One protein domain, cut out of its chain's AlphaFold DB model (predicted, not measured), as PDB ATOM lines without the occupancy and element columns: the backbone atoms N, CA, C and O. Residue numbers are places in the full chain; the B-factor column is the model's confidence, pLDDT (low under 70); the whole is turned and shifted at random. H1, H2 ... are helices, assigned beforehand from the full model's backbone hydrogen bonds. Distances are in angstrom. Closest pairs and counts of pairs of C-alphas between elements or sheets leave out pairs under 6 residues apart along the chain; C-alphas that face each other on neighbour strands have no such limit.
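What this domain is: This is residues 400 to 495 of the 539 residues of the protein "Helitron_like_N domain-containing protein" of Coprinopsis cinerea (strain Okayama-7 / 130 / ATCC MYA-4618 / FGSC 9003) (UniProt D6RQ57). The model has little regular structure: one long helix, H1, forms one half of a rod, with the unnamed residues 400 to 433 looping round it. Beyond its last residue is a loose, looped head that holds the tiny H2, and the final stretch runs back alongside H1. The printed part has 96 residues, with helices H1 then H2 and no named strand; it is all helix by class, with 23 residues in named elements. It is loose, with a radius of gyration of the C-alphas of 16.8 A, and spans 55 by 24 by 23 A.

How they stand to each other: H1, residues 434 to 452, and H2, residues 458 to 461, are apart, joined by a tight link of 5 residues. Residues 453 to 454 pair antiparallel with residues 482 to 483, outside any named strand. In H1 every O i to N i+4 pair is within hydrogen-bond range; H2 is too short for one, and its 1 O i to N i+3 pair is within range.

Where its parts are: H1 measures 26.2 A, from C-alpha 434 at (57.929, -27.420, 32.641) to C-alpha 452 at (68.095, -9.550, 48.912). H2 ends at C-alpha 461, (72.818, 4.607, 59.322).

The domain as a whole: The C-alphas farthest apart, of Asp 433 and Pro 467, are 55.6 A apart. The printed part has no cut. Mean pLDDT of the printed part is 75.2; residues 468 to 469 and 479 to 495 are under 70.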
ATOM      1  N   ASN A 400      73.925 -10.556  41.869       75.31
ATOM      2  CA  ASN A 400      73.373  -9.322  42.445       75.31
ATOM      3  C   ASN A 400      72.110  -8.833  41.718       75.31
ATOM      4  O   ASN A 400      71.790  -7.644  41.738       75.31
ATOM      5  N   SER A 401      71.411  -9.738  41.035       81.06
ATOM      6  CA  SER A 401      70.225  -9.416  40.249       81.06
ATOM      7  C   SER A 401      69.032 -10.247  40.699       81.06
ATOM      8  O   SER A 401      69.185 -11.375  41.165       81.06
ATOM      9  N   ILE A 402      67.830  -9.691  40.549       84.62
ATOM     10  CA  ILE A 402      66.603 -10.454  40.763       84.62
ATOM     11  C   ILE A 402      66.399 -11.355  39.531       84.62
ATOM     12  O   ILE A 402      66.288 -10.819  38.419       84.62
ATOM     13  N   PRO A 403      66.293 -12.688  39.697       85.50
ATOM     14  CA  PRO A 403      66.084 -13.626  38.597       85.50
ATOM     15  C   PRO A 403      64.890 -13.223  37.735       85.50
ATOM     16  O   PRO A 403      63.814 -12.927  38.261       85.50
ATOM     17  N   LYS A 404      65.058 -13.184  36.410       84.44
ATOM     18  CA  LYS A 404      63.961 -12.854  35.487       84.44
ATOM     19  C   LYS A 404      62.871 -13.927  35.565       84.44
ATOM     20  O   LYS A 404      63.180 -15.108  35.672       84.44
ATOM     21  N   ILE A 405      61.607 -13.514  35.483       78.94
ATOM     22  CA  ILE A 405      60.470 -14.442  35.421       78.94
ATOM     23  C   ILE A 405      60.331 -14.939  33.974       78.94
ATOM     24  O   ILE A 405      60.203 -14.101  33.077       78.94
ATOM     25  N   PRO A 406      60.338 -16.258  33.715       79.56
ATOM     26  CA  PRO A 406      59.955 -16.796  32.411       79.56
ATOM     27  C   PRO A 406      58.516 -16.384  32.041       79.56
ATOM     28  O   PRO A 406      57.668 -16.350  32.930       79.56
ATOM     29  N   PRO A 407      58.172 -16.136  30.765       77.38
ATOM     30  CA  PRO A 407      56.837 -15.660  30.373       77.38
ATOM     31  C   PRO A 407      55.648 -16.477  30.930       77.38
ATOM     32  O   PRO A 407      54.619 -15.890  31.252       77.38
ATOM     33  N   GLY A 408      55.796 -17.796  31.121       73.31
ATOM     34  CA  GLY A 408      54.771 -18.669  31.724       73.31
ATOM     35  C   GLY A 408      54.743 -18.699  33.262       73.31
ATOM     36  O   GLY A 408      53.764 -19.134  33.866       73.31
ATOM     37  N   ALA A 409      55.786 -18.212  33.931       76.50
ATOM     38  CA  ALA A 409      55.853 -18.215  35.390       76.50
ATOM     39  C   ALA A 409      55.037 -17.063  35.992       76.50
ATOM     40  O   ALA A 409      54.551 -17.182  37.109       76.50
ATOM     41  N   THR A 410      54.794 -15.979  35.250       76.00
ATOM     42  CA  THR A 410      53.975 -14.850  35.727       76.00
ATOM     43  C   THR A 410      52.536 -15.268  36.046       76.00
ATOM     44  O   THR A 410      51.960 -14.795  37.023       76.00
ATOM     45  N   THR A 411      51.963 -16.179  35.253       82.06
ATOM     46  CA  THR A 411      50.600 -16.713  35.440       82.06
ATOM     47  C   THR A 411      50.552 -17.930  36.364       82.06
ATOM     48  O   THR A 411      49.485 -18.296  36.853       82.06
ATOM     49  N   THR A 412      51.699 -18.556  36.632       86.81
ATOM     50  CA  THR A 412      51.809 -19.696  37.547       86.81
ATOM     51  C   THR A 412      51.646 -19.215  38.985       86.81
ATOM     52  O   THR A 412      52.328 -18.285  39.396       86.81
ATOM     53  N   THR A 413      50.766 -19.835  39.771       90.19
ATOM     54  CA  THR A 413      50.597 -19.499  41.197       90.19
ATOM     55  C   THR A 413      51.502 -20.374  42.060       90.19
ATOM     56  O   THR A 413      51.556 -21.589  41.860       90.19
ATOM     57  N   VAL A 414      52.187 -19.764  43.025       92.12
ATOM     58  CA  VAL A 414      52.983 -20.454  44.051       92.12
ATOM     59  C   VAL A 414      52.566 -19.980  45.442       92.12
ATOM     60  O   VAL A 414      52.026 -18.889  45.599       92.12
ATOM     61  N   GLN A 415      52.804 -20.782  46.484       92.38
ATOM     62  CA  GLN A 415      52.435 -20.380  47.848       92.38
ATOM     63  C   GLN A 415      53.187 -19.127  48.318       92.38
ATOM     64  O   GLN A 415      52.595 -18.297  49.006       92.38
ATOM     65  N   SER A 416      54.432 -18.924  47.872       92.50
ATOM     66  CA  SER A 416      55.210 -17.715  48.176       92.50
ATOM     67  C   SER A 416      54.674 -16.426  47.541       92.50
ATOM     68  O   SER A 416      55.189 -15.353  47.835       92.50
ATOM     69  N   ASP A 417      53.626 -16.493  46.708       92.38
ATOM     70  CA  ASP A 417      52.886 -15.296  46.279       92.38
ATOM     71  C   ASP A 417      52.021 -14.719  47.416       92.38
ATOM     72  O   ASP A 417      51.659 -13.545  47.388       92.38
ATOM     73  N   ARG A 418      51.641 -15.556  48.394       91.56
ATOM     74  CA  ARG A 418      50.723 -15.214  49.496       91.56
ATOM     75  C   ARG A 418      51.389 -15.272  50.866       91.56
ATOM     76  O   ARG A 418      50.989 -14.542  51.767       91.56
ATOM     77  N   PHE A 419      52.387 -16.136  51.018       92.25
ATOM     78  CA  PHE A 419      53.114 -16.353  52.263       92.25
ATOM     79  C   PHE A 419      54.577 -15.962  52.114       92.25
ATOM     80  O   PHE A 419      55.111 -15.888  51.007       92.25
ATOM     81  N   LYS A 420      55.259 -15.753  53.243       89.62
ATOM     82  CA  LYS A 420      56.691 -15.472  53.213       89.62
ATOM     83  C   LYS A 420      57.435 -16.669  52.599       89.62
ATOM     84  O   LYS A 420      57.193 -17.791  53.050       89.62
ATOM     85  N   PRO A 421      58.376 -16.482  51.656       90.19
ATOM     86  CA  PRO A 421      59.077 -17.599  51.013       90.19
ATOM     87  C   PRO A 421      59.760 -18.561  51.998       90.19
ATOM     88  O   PRO A 421      59.780 -19.765  51.786       90.19
ATOM     89  N   SER A 422      60.262 -18.053  53.128       87.62
ATOM     90  CA  SER A 422      60.879 -18.869  54.189       87.62
ATOM     91  C   SER A 422      59.893 -19.672  55.053       87.62
ATOM     92  O   SER A 422      60.342 -20.489  55.859       87.62
ATOM     93  N   SER A 423      58.584 -19.453  54.891       90.75
ATOM     94  CA  SER A 423      57.509 -20.153  55.616       90.75
ATOM     95  C   SER A 423      56.842 -21.282  54.836       90.75
ATOM     96  O   SER A 423      56.020 -22.011  55.385       90.75
ATOM     97  N   VAL A 424      57.223 -21.460  53.573       90.94
ATOM     98  CA  VAL A 424      56.668 -22.480  52.683       90.94
ATOM     99  C   VAL A 424      57.764 -23.420  52.200       90.94
ATOM    100  O   VAL A 424      58.957 -23.109  52.257       90.94
ATOM    101  N   ARG A 425      57.364 -24.607  51.749       87.88
ATOM    102  CA  ARG A 425      58.284 -25.584  51.174       87.88
ATOM    103  C   ARG A 425      58.593 -25.204  49.726       87.88
ATOM    104  O   ARG A 425      57.683 -25.004  48.926       87.88
ATOM    105  N   GLY A 426      59.881 -25.105  49.400       83.62
ATOM    106  CA  GLY A 426      60.330 -24.933  48.019       83.62
ATOM    107  C   GLY A 426      60.044 -26.174  47.167       83.62
ATOM    108  O   GLY A 426      59.879 -27.276  47.688       83.62
ATOM    109  N   TYR A 427      60.010 -25.996  45.851       84.69
ATOM    110  CA  TYR A 427      59.742 -27.080  44.902       84.69
ATOM    111  C   TYR A 427      60.954 -27.993  44.712       84.69
ATOM    112  O   TYR A 427      62.092 -27.517  44.682       84.69
ATOM    113  N   ASP A 428      60.701 -29.293  44.534       81.75
ATOM    114  CA  ASP A 428      61.745 -30.297  44.330       81.75
ATOM    115  C   ASP A 428      62.612 -29.944  43.100       81.75
ATOM    116  O   ASP A 428      62.084 -29.785  41.989       81.75
ATOM    117  N   PRO A 429      63.938 -29.774  43.263       78.19
ATOM    118  CA  PRO A 429      64.835 -29.514  42.142       78.19
ATOM    119  C   PRO A 429      64.992 -30.717  41.201       78.19
ATOM    120  O   PRO A 429      65.425 -30.526  40.069       78.19
ATOM    121  N   LEU A 430      64.647 -31.936  41.635       81.75
ATOM    122  CA  LEU A 430      64.761 -33.156  40.831       81.75
ATOM    123  C   LEU A 430      63.605 -33.331  39.835       81.75
ATOM    124  O   LEU A 430      63.708 -34.144  38.916       81.75
ATOM    125  N   LEU A 431      62.518 -32.571  39.996       84.50
ATOM    126  CA  LEU A 431      61.414 -32.533  39.042       84.50
ATOM    127  C   LEU A 431      61.730 -31.532  37.920       84.50
ATOM    128  O   LEU A 431      61.806 -30.316  38.145       84.50
ATOM    129  N   ASP A 432      61.908 -32.068  36.711       83.44
ATOM    130  CA  ASP A 432      62.295 -31.327  35.500       83.44
ATOM    131  C   ASP A 432      61.134 -31.131  34.506       83.44
ATOM    132  O   ASP A 432      61.330 -30.892  33.317       83.44
ATOM    133  N   ASP A 433      59.886 -31.244  34.968       90.62
ATOM    134  CA  ASP A 433      58.744 -30.863  34.142       90.62
ATOM    135  C   ASP A 433      58.612 -29.332  34.047       90.62
ATOM    136  O   ASP A 433      58.976 -28.585  34.962       90.62
ATOM    137  N   GLU A 434      58.061 -28.852  32.928       87.56
ATOM    138  CA  GLU A 434      57.929 -27.420  32.641       87.56
ATOM    139  C   GLU A 434      57.210 -26.667  33.771       87.56
ATOM    140  O   GLU A 434      57.629 -25.577  34.165       87.56
ATOM    141  N   GLN A 435      56.158 -27.254  34.348       88.25
ATOM    142  CA  GLN A 435      55.373 -26.604  35.389       88.25
ATOM    143  C   GLN A 435      56.174 -26.456  36.689       88.25
ATOM    144  O   GLN A 435      56.159 -25.380  37.295       88.25
ATOM    145  N   SER A 436      56.901 -27.493  37.104       87.69
ATOM    146  CA  SER A 436      57.807 -27.446  38.258       87.69
ATOM    147  C   SER A 436      58.936 -26.437  38.048       87.69
ATOM    148  O   SER A 436      59.229 -25.652  38.952       87.69
ATOM    149  N   CYS A 437      59.506 -26.363  36.842       86.50
ATOM    150  CA  CYS A 437      60.508 -25.359  36.475       86.50
ATOM    151  C   CYS A 437      59.977 -23.922  36.596       86.50
ATOM    152  O   CYS A 437      60.654 -23.055  37.166       86.50
ATOM    153  N   LEU A 438      58.759 -23.656  36.109       89.69
ATOM    154  CA  LEU A 438      58.112 -22.344  36.221       89.69
ATOM    155  C   LEU A 438      57.812 -21.979  37.680       89.69
ATOM    156  O   LEU A 438      58.125 -20.864  38.107       89.69
ATOM    157  N   LYS A 439      57.265 -22.922  38.461       90.44
ATOM    158  CA  LYS A 439      56.987 -22.740  39.895       90.44
ATOM    159  C   LYS A 439      58.263 -22.450  40.682       90.44
ATOM    160  O   LYS A 439      58.317 -21.454  41.398       90.44
ATOM    161  N   ARG A 440      59.314 -23.252  40.493       89.56
ATOM    162  CA  ARG A 440      60.623 -23.082  41.142       89.56
ATOM    163  C   ARG A 440      61.271 -21.745  40.787       89.56
ATOM    164  O   ARG A 440      61.770 -21.059  41.671       89.56
ATOM    165  N   SER A 441      61.210 -21.336  39.520       88.88
ATOM    166  CA  SER A 441      61.747 -20.042  39.076       88.88
ATOM    167  C   SER A 441      61.017 -18.862  39.724       88.88
ATOM    168  O   SER A 441      61.655 -17.894  40.145       88.88
ATOM    169  N   LYS A 442      59.682 -18.938  39.826       90.81
ATOM    170  CA  LYS A 442      58.875 -17.906  40.488       90.81
ATOM    171  C   LYS A 442      59.151 -17.853  41.991       90.81
ATOM    172  O   LYS A 442      59.397 -16.776  42.524       90.81
ATOM    173  N   ASP A 443      59.171 -19.009  42.645       90.38
ATOM    174  CA  ASP A 443      59.424 -19.139  44.080       90.38
ATOM    175  C   ASP A 443      60.819 -18.624  44.466       90.38
ATOM    176  O   ASP A 443      60.959 -17.790  45.362       90.38
ATOM    177  N   PHE A 444      61.847 -19.009  43.703       88.31
ATOM    178  CA  PHE A 444      63.212 -18.511  43.869       88.31
ATOM    179  C   PHE A 444      63.294 -16.992  43.693       88.31
ATOM    180  O   PHE A 444      63.964 -16.312  44.469       88.31
ATOM    181  N   ARG A 445      62.575 -16.426  42.716       89.56
ATOM    182  CA  ARG A 445      62.492 -14.970  42.570       89.56
ATOM    183  C   ARG A 445      61.849 -14.311  43.790       89.56
ATOM    184  O   ARG A 445      62.389 -13.313  44.263       89.56
ATOM    185  N   ASN A 446      60.724 -14.833  44.279       90.81
ATOM    186  CA  ASN A 446      60.043 -14.300  45.461       90.81
ATOM    187  C   ASN A 446      60.976 -14.334  46.682       90.81
ATOM    188  O   ASN A 446      61.088 -13.340  47.397       90.81
ATOM    189  N   LEU A 447      61.728 -15.427  46.861       88.25
ATOM    190  CA  LEU A 447      62.754 -15.558  47.896       88.25
ATOM    191  C   LEU A 447      63.876 -14.518  47.752       88.25
ATOM    192  O   LEU A 447      64.262 -13.892  48.738       88.25
ATOM    193  N   VAL A 448      64.395 -14.301  46.538       86.31
ATOM    194  CA  VAL A 448      65.424 -13.276  46.288       86.31
ATOM    195  C   VAL A 448      64.885 -11.877  46.587       86.31
ATOM    196  O   VAL A 448      65.598 -11.077  47.184       86.31
ATOM    197  N   ILE A 449      63.634 -11.578  46.229       86.25
ATOM    198  CA  ILE A 449      63.010 -10.288  46.551       86.25
ATOM    199  C   ILE A 449      62.911 -10.101  48.071       86.25
ATOM    200  O   ILE A 449      63.363  -9.079  48.575       86.25
ATOM    201  N   ASP A 450      62.395 -11.097  48.796       84.38
ATOM    202  CA  ASP A 450      62.218 -11.039  50.255       84.38
ATOM    203  C   ASP A 450      63.554 -10.928  51.012       84.38
ATOM    204  O   ASP A 450      63.648 -10.243  52.027       84.38
ATOM    205  N   CYS A 451      64.609 -11.588  50.520       79.25
ATOM    206  CA  CYS A 451      65.876 -11.703  51.250       79.25
ATOM    207  C   CYS A 451      66.991 -10.754  50.780       79.25
ATOM    208  O   CYS A 451      67.921 -10.511  51.549       79.25
ATOM    209  N   GLN A 452      66.972 -10.284  49.527       77.69
ATOM    210  CA  GLN A 452      68.095  -9.550  48.912       77.69
ATOM    211  C   GLN A 452      67.768  -8.095  48.564       77.69
ATOM    212  O   GLN A 452      68.676  -7.327  48.229       77.69
ATOM    213  N   VAL A 453      66.500  -7.683  48.632       78.94
ATOM    214  CA  VAL A 453      66.131  -6.279  48.424       78.94
ATOM    215  C   VAL A 453      66.401  -5.491  49.697       78.94
ATOM    216  O   VAL A 453      65.985  -5.861  50.792       78.94
ATOM    217  N   HIS A 454      67.139  -4.394  49.545       76.38
ATOM    218  CA  HIS A 454      67.446  -3.493  50.640       76.38
ATOM    219  C   HIS A 454      66.396  -2.410  50.771       76.38
ATOM    220  O   HIS A 454      66.199  -1.617  49.849       76.38
ATOM    221  N   GLU A 455      65.843  -2.283  51.965       78.69
ATOM    222  CA  GLU A 455      65.114  -1.093  52.375       78.69
ATOM    223  C   GLU A 455      65.892  -0.402  53.496       78.69
ATOM    224  O   GLU A 455      66.418  -1.039  54.418       78.69
ATOM    225  N   HIS A 456      66.044   0.923  53.403       78.00
ATOM    226  CA  HIS A 456      66.810   1.656  54.408       78.00
ATOM    227  C   HIS A 456      66.056   1.717  55.734       78.00
ATOM    228  O   HIS A 456      65.083   2.449  55.869       78.00
ATOM    229  N   THR A 457      66.575   1.018  56.739       74.94
ATOM    230  CA  THR A 457      66.144   1.120  58.140       74.94
ATOM    231  C   THR A 457      67.093   2.033  58.931       74.94
ATOM    232  O   THR A 457      68.213   2.308  58.478       74.94
ATOM    233  N   PRO A 458      66.737   2.488  60.148       77.38
ATOM    234  CA  PRO A 458      67.653   3.220  61.028       77.38
ATOM    235  C   PRO A 458      69.013   2.526  61.213       77.38
ATOM    236  O   PRO A 458      70.057   3.184  61.281       77.38
ATOM    237  N   THR A 459      69.037   1.188  61.202       71.62
ATOM    238  CA  THR A 459      70.272   0.397  61.332       71.62
ATOM    239  C   THR A 459      71.255   0.586  60.170       71.62
ATOM    240  O   THR A 459      72.469   0.435  60.360       71.62
ATOM    241  N   CYS A 460      70.773   0.980  58.986       77.69
ATOM    242  CA  CYS A 460      71.604   1.300  57.822       77.69
ATOM    243  C   CYS A 460      72.537   2.477  58.094       77.69
ATOM    244  O   CYS A 460      73.652   2.522  57.573       77.69
ATOM    245  N   TYR A 461      72.109   3.384  58.968       80.69
ATOM    246  CA  TYR A 461      72.818   4.607  59.322       80.69
ATOM    247  C   TYR A 461      73.532   4.506  60.674       80.69
ATOM    248  O   TYR A 461      74.072   5.494  61.158       80.69
ATOM    249  N   LYS A 462      73.612   3.309  61.273       74.56
ATOM    250  CA  LYS A 462      74.257   3.064  62.579       74.56
ATOM    251  C   LYS A 462      75.688   3.606  62.680       74.56
ATOM    252  O   LYS A 462      76.124   4.019  63.750       74.56
ATOM    253  N   TYR A 463      76.445   3.565  61.583       75.75
ATOM    254  CA  TYR A 463      77.829   4.053  61.536       75.75
ATOM    255  C   TYR A 463      77.960   5.451  60.923       75.75
ATOM    256  O   TYR A 463      79.078   5.960  60.821       75.75
ATOM    257  N   TRP A 464      76.847   6.073  60.531       75.19
ATOM    258  CA  TRP A 464      76.839   7.430  60.011       75.19
ATOM    259  C   TRP A 464      77.118   8.415  61.145       75.19
ATOM    260  O   TRP A 464      76.363   8.513  62.108       75.19
ATOM    261  N   ARG A 465      78.234   9.135  61.029       78.38
ATOM    262  CA  ARG A 465      78.644  10.199  61.961       78.38
ATOM    263  C   ARG A 465      78.726  11.568  61.276       78.38
ATOM    264  O   ARG A 465      79.300  12.493  61.843       78.38
ATOM    265  N   GLY A 466      78.256  11.657  60.031       72.06
ATOM    266  CA  GLY A 466      78.311  12.865  59.214       72.06
ATOM    267  C   GLY A 466      77.163  13.842  59.508       72.06
ATOM    268  O   GLY A 466      76.427  13.652  60.478       72.06
ATOM    269  N   PRO A 467      77.010  14.902  58.693       73.81
ATOM    270  CA  PRO A 467      75.947  15.894  58.857       73.81
ATOM    271  C   PRO A 467      74.542  15.254  58.839       73.81
ATOM    272  O   PRO A 467      74.372  14.137  58.339       73.81
ATOM    273  N   PRO A 468      73.513  15.945  59.369       69.62
ATOM    274  CA  PRO A 468      72.161  15.394  59.512       69.62
ATOM    275  C   PRO A 468      71.535  14.913  58.192       69.62
ATOM    276  O   PRO A 468      70.680  14.027  58.223       69.62
ATOM    277  N   ALA A 469      71.986  15.433  57.042       69.81
ATOM    278  CA  ALA A 469      71.628  14.947  55.715       69.81
ATOM    279  C   ALA A 469      72.693  15.313  54.654       69.81
ATOM    280  O   ALA A 469      73.385  16.322  54.821       69.81
ATOM    281  N   PRO A 470      72.786  14.545  53.550       73.69
ATOM    282  CA  PRO A 470      72.162  13.234  53.353       73.69
ATOM    283  C   PRO A 470      72.876  12.160  54.189       73.69
ATOM    284  O   PRO A 470      74.098  12.171  54.308       73.69
ATOM    285  N   LYS A 471      72.115  11.239  54.794       78.06
ATOM    286  CA  LYS A 471      72.703  10.120  55.542       78.06
ATOM    287  C   LYS A 471      73.306   9.112  54.564       78.06
ATOM    288  O   LYS A 471      72.616   8.661  53.653       78.06
ATOM    289  N   GLU A 472      74.553   8.705  54.782       81.12
ATOM    290  CA  GLU A 472      75.162   7.630  53.991       81.12
ATOM    291  C   GLU A 472      74.839   6.266  54.605       81.12
ATOM    292  O   GLU A 472      75.128   5.993  55.775       81.12
ATOM    293  N   CYS A 473      74.236   5.392  53.801       81.06
ATOM    294  CA  CYS A 473      74.028   4.004  54.183       81.06
ATOM    295  C   CYS A 473      75.381   3.300  54.346       81.06
ATOM    296  O   CYS A 473      76.262   3.427  53.498       81.06
ATOM    297  N   ARG A 474      75.538   2.480  55.392       78.25
ATOM    298  CA  ARG A 474      76.763   1.691  55.631       78.25
ATOM    299  C   ARG A 474      77.123   0.726  54.491       78.25
ATOM    300  O   ARG A 474      78.260   0.269  54.433       78.25
ATOM    301  N   PHE A 475      76.158   0.404  53.631       75.81
ATOM    302  CA  PHE A 475      76.327  -0.428  52.436       75.81
ATOM    303  C   PHE A 475      76.576   0.393  51.163       75.81
ATOM    304  O   PHE A 475      76.696  -0.176  50.085       75.81
ATOM    305  N   ASN A 476      76.675   1.722  51.284       76.50
ATOM    306  CA  ASN A 476      76.896   2.657  50.182       76.50
ATOM    307  C   ASN A 476      75.825   2.572  49.075       76.50
ATOM    308  O   ASN A 476      76.120   2.755  47.896       76.50
ATOM    309  N   LEU A 477      74.584   2.268  49.466       77.50
ATOM    310  CA  LEU A 477      73.422   2.229  48.581       77.50
ATOM    311  C   LEU A 477      72.721   3.593  48.577       77.50
ATOM    312  O   LEU A 477      72.593   4.221  49.633       77.50
ATOM    313  N   GLY A 478      72.297   4.038  47.390       72.38
ATOM    314  CA  GLY A 478      71.562   5.290  47.180       72.38
ATOM    315  C   GLY A 478      70.162   5.282  47.801       72.38
ATOM    316  O   GLY A 478      69.780   4.320  48.454       72.38
ATOM    317  N   ALA A 479      69.398   6.362  47.619       65.06
ATOM    318  CA  ALA A 479      68.087   6.543  48.260       65.06
ATOM    319  C   ALA A 479      66.991   5.574  47.768       65.06
ATOM    320  O   ALA A 479      65.996   5.386  48.462       65.06
ATOM    321  N   GLU A 480      67.165   4.966  46.594       63.03
ATOM    322  CA  GLU A 480      66.235   3.980  46.040       63.03
ATOM    323  C   GLU A 480      66.441   2.599  46.682       63.03
ATOM    324  O   GLU A 480      67.551   2.259  47.104       63.03
ATOM    325  N   ALA A 481      65.373   1.795  46.750       56.09
ATOM    326  CA  ALA A 481      65.471   0.389  47.133       56.09
ATOM    327  C   ALA A 481      66.359  -0.330  46.109       56.09
ATOM    328  O   ALA A 481      66.000  -0.478  44.941       56.09
ATOM    329  N   LEU A 482      67.555  -0.719  46.538       59.88
ATOM    330  CA  LEU A 482      68.568  -1.330  45.687       59.88
ATOM    331  C   LEU A 482      68.813  -2.758  46.159       59.88
ATOM    332  O   LEU A 482      68.735  -3.058  47.348       59.88
ATOM    333  N   ILE A 483      69.116  -3.655  45.225       56.47
ATOM    334  CA  ILE A 483      69.491  -5.031  45.557       56.47
ATOM    335  C   ILE A 483      70.796  -4.964  46.356       56.47
ATOM    336  O   ILE A 483      71.809  -4.458  45.862       56.47
ATOM    337  N   MET A 484      70.774  -5.432  47.603       48.88
ATOM    338  CA  MET A 484      72.003  -5.581  48.369       48.88
ATOM    339  C   MET A 484      72.819  -6.716  47.773       48.88
ATOM    340  O   MET A 484      72.320  -7.818  47.568       48.88
ATOM    341  N   LEU A 485      74.121  -6.479  47.629       43.06
ATOM    342  CA  LEU A 485      75.117  -7.544  47.671       43.06
ATOM    343  C   LEU A 485      75.153  -8.108  49.100       43.06
ATOM    344  O   LEU A 485      76.079  -7.838  49.868       43.06
ATOM    345  N   VAL A 486      74.130  -8.864  49.494       36.69
ATOM    346  CA  VAL A 486      74.339  -9.871  50.527       36.69
ATOM    347  C   VAL A 486      74.907 -11.065  49.777       36.69
ATOM    348  O   VAL A 486      74.301 -11.544  48.825       36.69
ATOM    349  N   TYR A 487      76.097 -11.527  50.165       38.22
ATOM    350  CA  TYR A 487      76.616 -12.828  49.734       38.22
ATOM    351  C   TYR A 487      75.731 -13.911  50.358       38.22
ATOM    352  O   TYR A 487      76.098 -14.560  51.335       38.22
ATOM    353  N   SER A 488      74.506 -14.016  49.863       30.52
ATOM    354  CA  SER A 488      73.549 -15.019  50.255       30.52
ATOM    355  C   SER A 488      73.629 -16.086  49.187       30.52
ATOM    356  O   SER A 488      73.175 -15.894  48.061       30.52
ATOM    357  N   PHE A 489      74.259 -17.204  49.532       34.34
ATOM    358  CA  PHE A 489      74.181 -18.410  48.727       34.34
ATOM    359  C   PHE A 489      72.740 -18.910  48.787       34.34
ATOM    360  O   PHE A 489      72.386 -19.718  49.643       34.34
ATOM    361  N   VAL A 490      71.887 -18.416  47.894       30.50
ATOM    362  CA  VAL A 490      70.671 -19.141  47.554       30.50
ATOM    363  C   VAL A 490      71.100 -20.158  46.509       30.50
ATOM    364  O   VAL A 490      71.170 -19.853  45.322       30.50
ATOM    365  N   VAL A 491      71.498 -21.344  46.971       28.28
ATOM    366  CA  VAL A 491      71.872 -22.441  46.076       28.28
ATOM    367  C   VAL A 491      70.607 -22.910  45.371       28.28
ATOM    368  O   VAL A 491      69.849 -23.730  45.882       28.28
ATOM    369  N   SER A 492      70.366 -22.348  44.192       26.52
ATOM    370  CA  SER A 492      69.518 -22.976  43.193       26.52
ATOM    371  C   SER A 492      70.306 -24.147  42.621       26.52
ATOM    372  O   SER A 492      71.224 -23.952  41.831       26.52
ATOM    373  N   LEU A 493      69.954 -25.370  43.021       25.52
ATOM    374  CA  LEU A 493      70.312 -26.579  42.278       25.52
ATOM    375  C   LEU A 493      69.495 -26.583  40.977       25.52
ATOM    376  O   LEU A 493      68.523 -27.321  40.845       25.52
ATOM    377  N   LEU A 494      69.820 -25.684  40.048       24.22
ATOM    378  CA  LEU A 494      69.314 -25.765  38.684       24.22
ATOM    379  C   LEU A 494      70.304 -26.609  37.874       24.22
ATOM    380  O   LEU A 494      71.511 -26.361  37.957       24.22
ATOM    381  N   PRO A 495      69.838 -27.601  37.099       22.19
ATOM    382  CA  PRO A 495      70.706 -28.306  36.172       22.19
ATOM    383  C   PRO A 495      71.298 -27.297  35.180       22.19
ATOM    384  O   PRO A 495      70.583 -26.470  34.608       22.19
TER     385      PRO A 495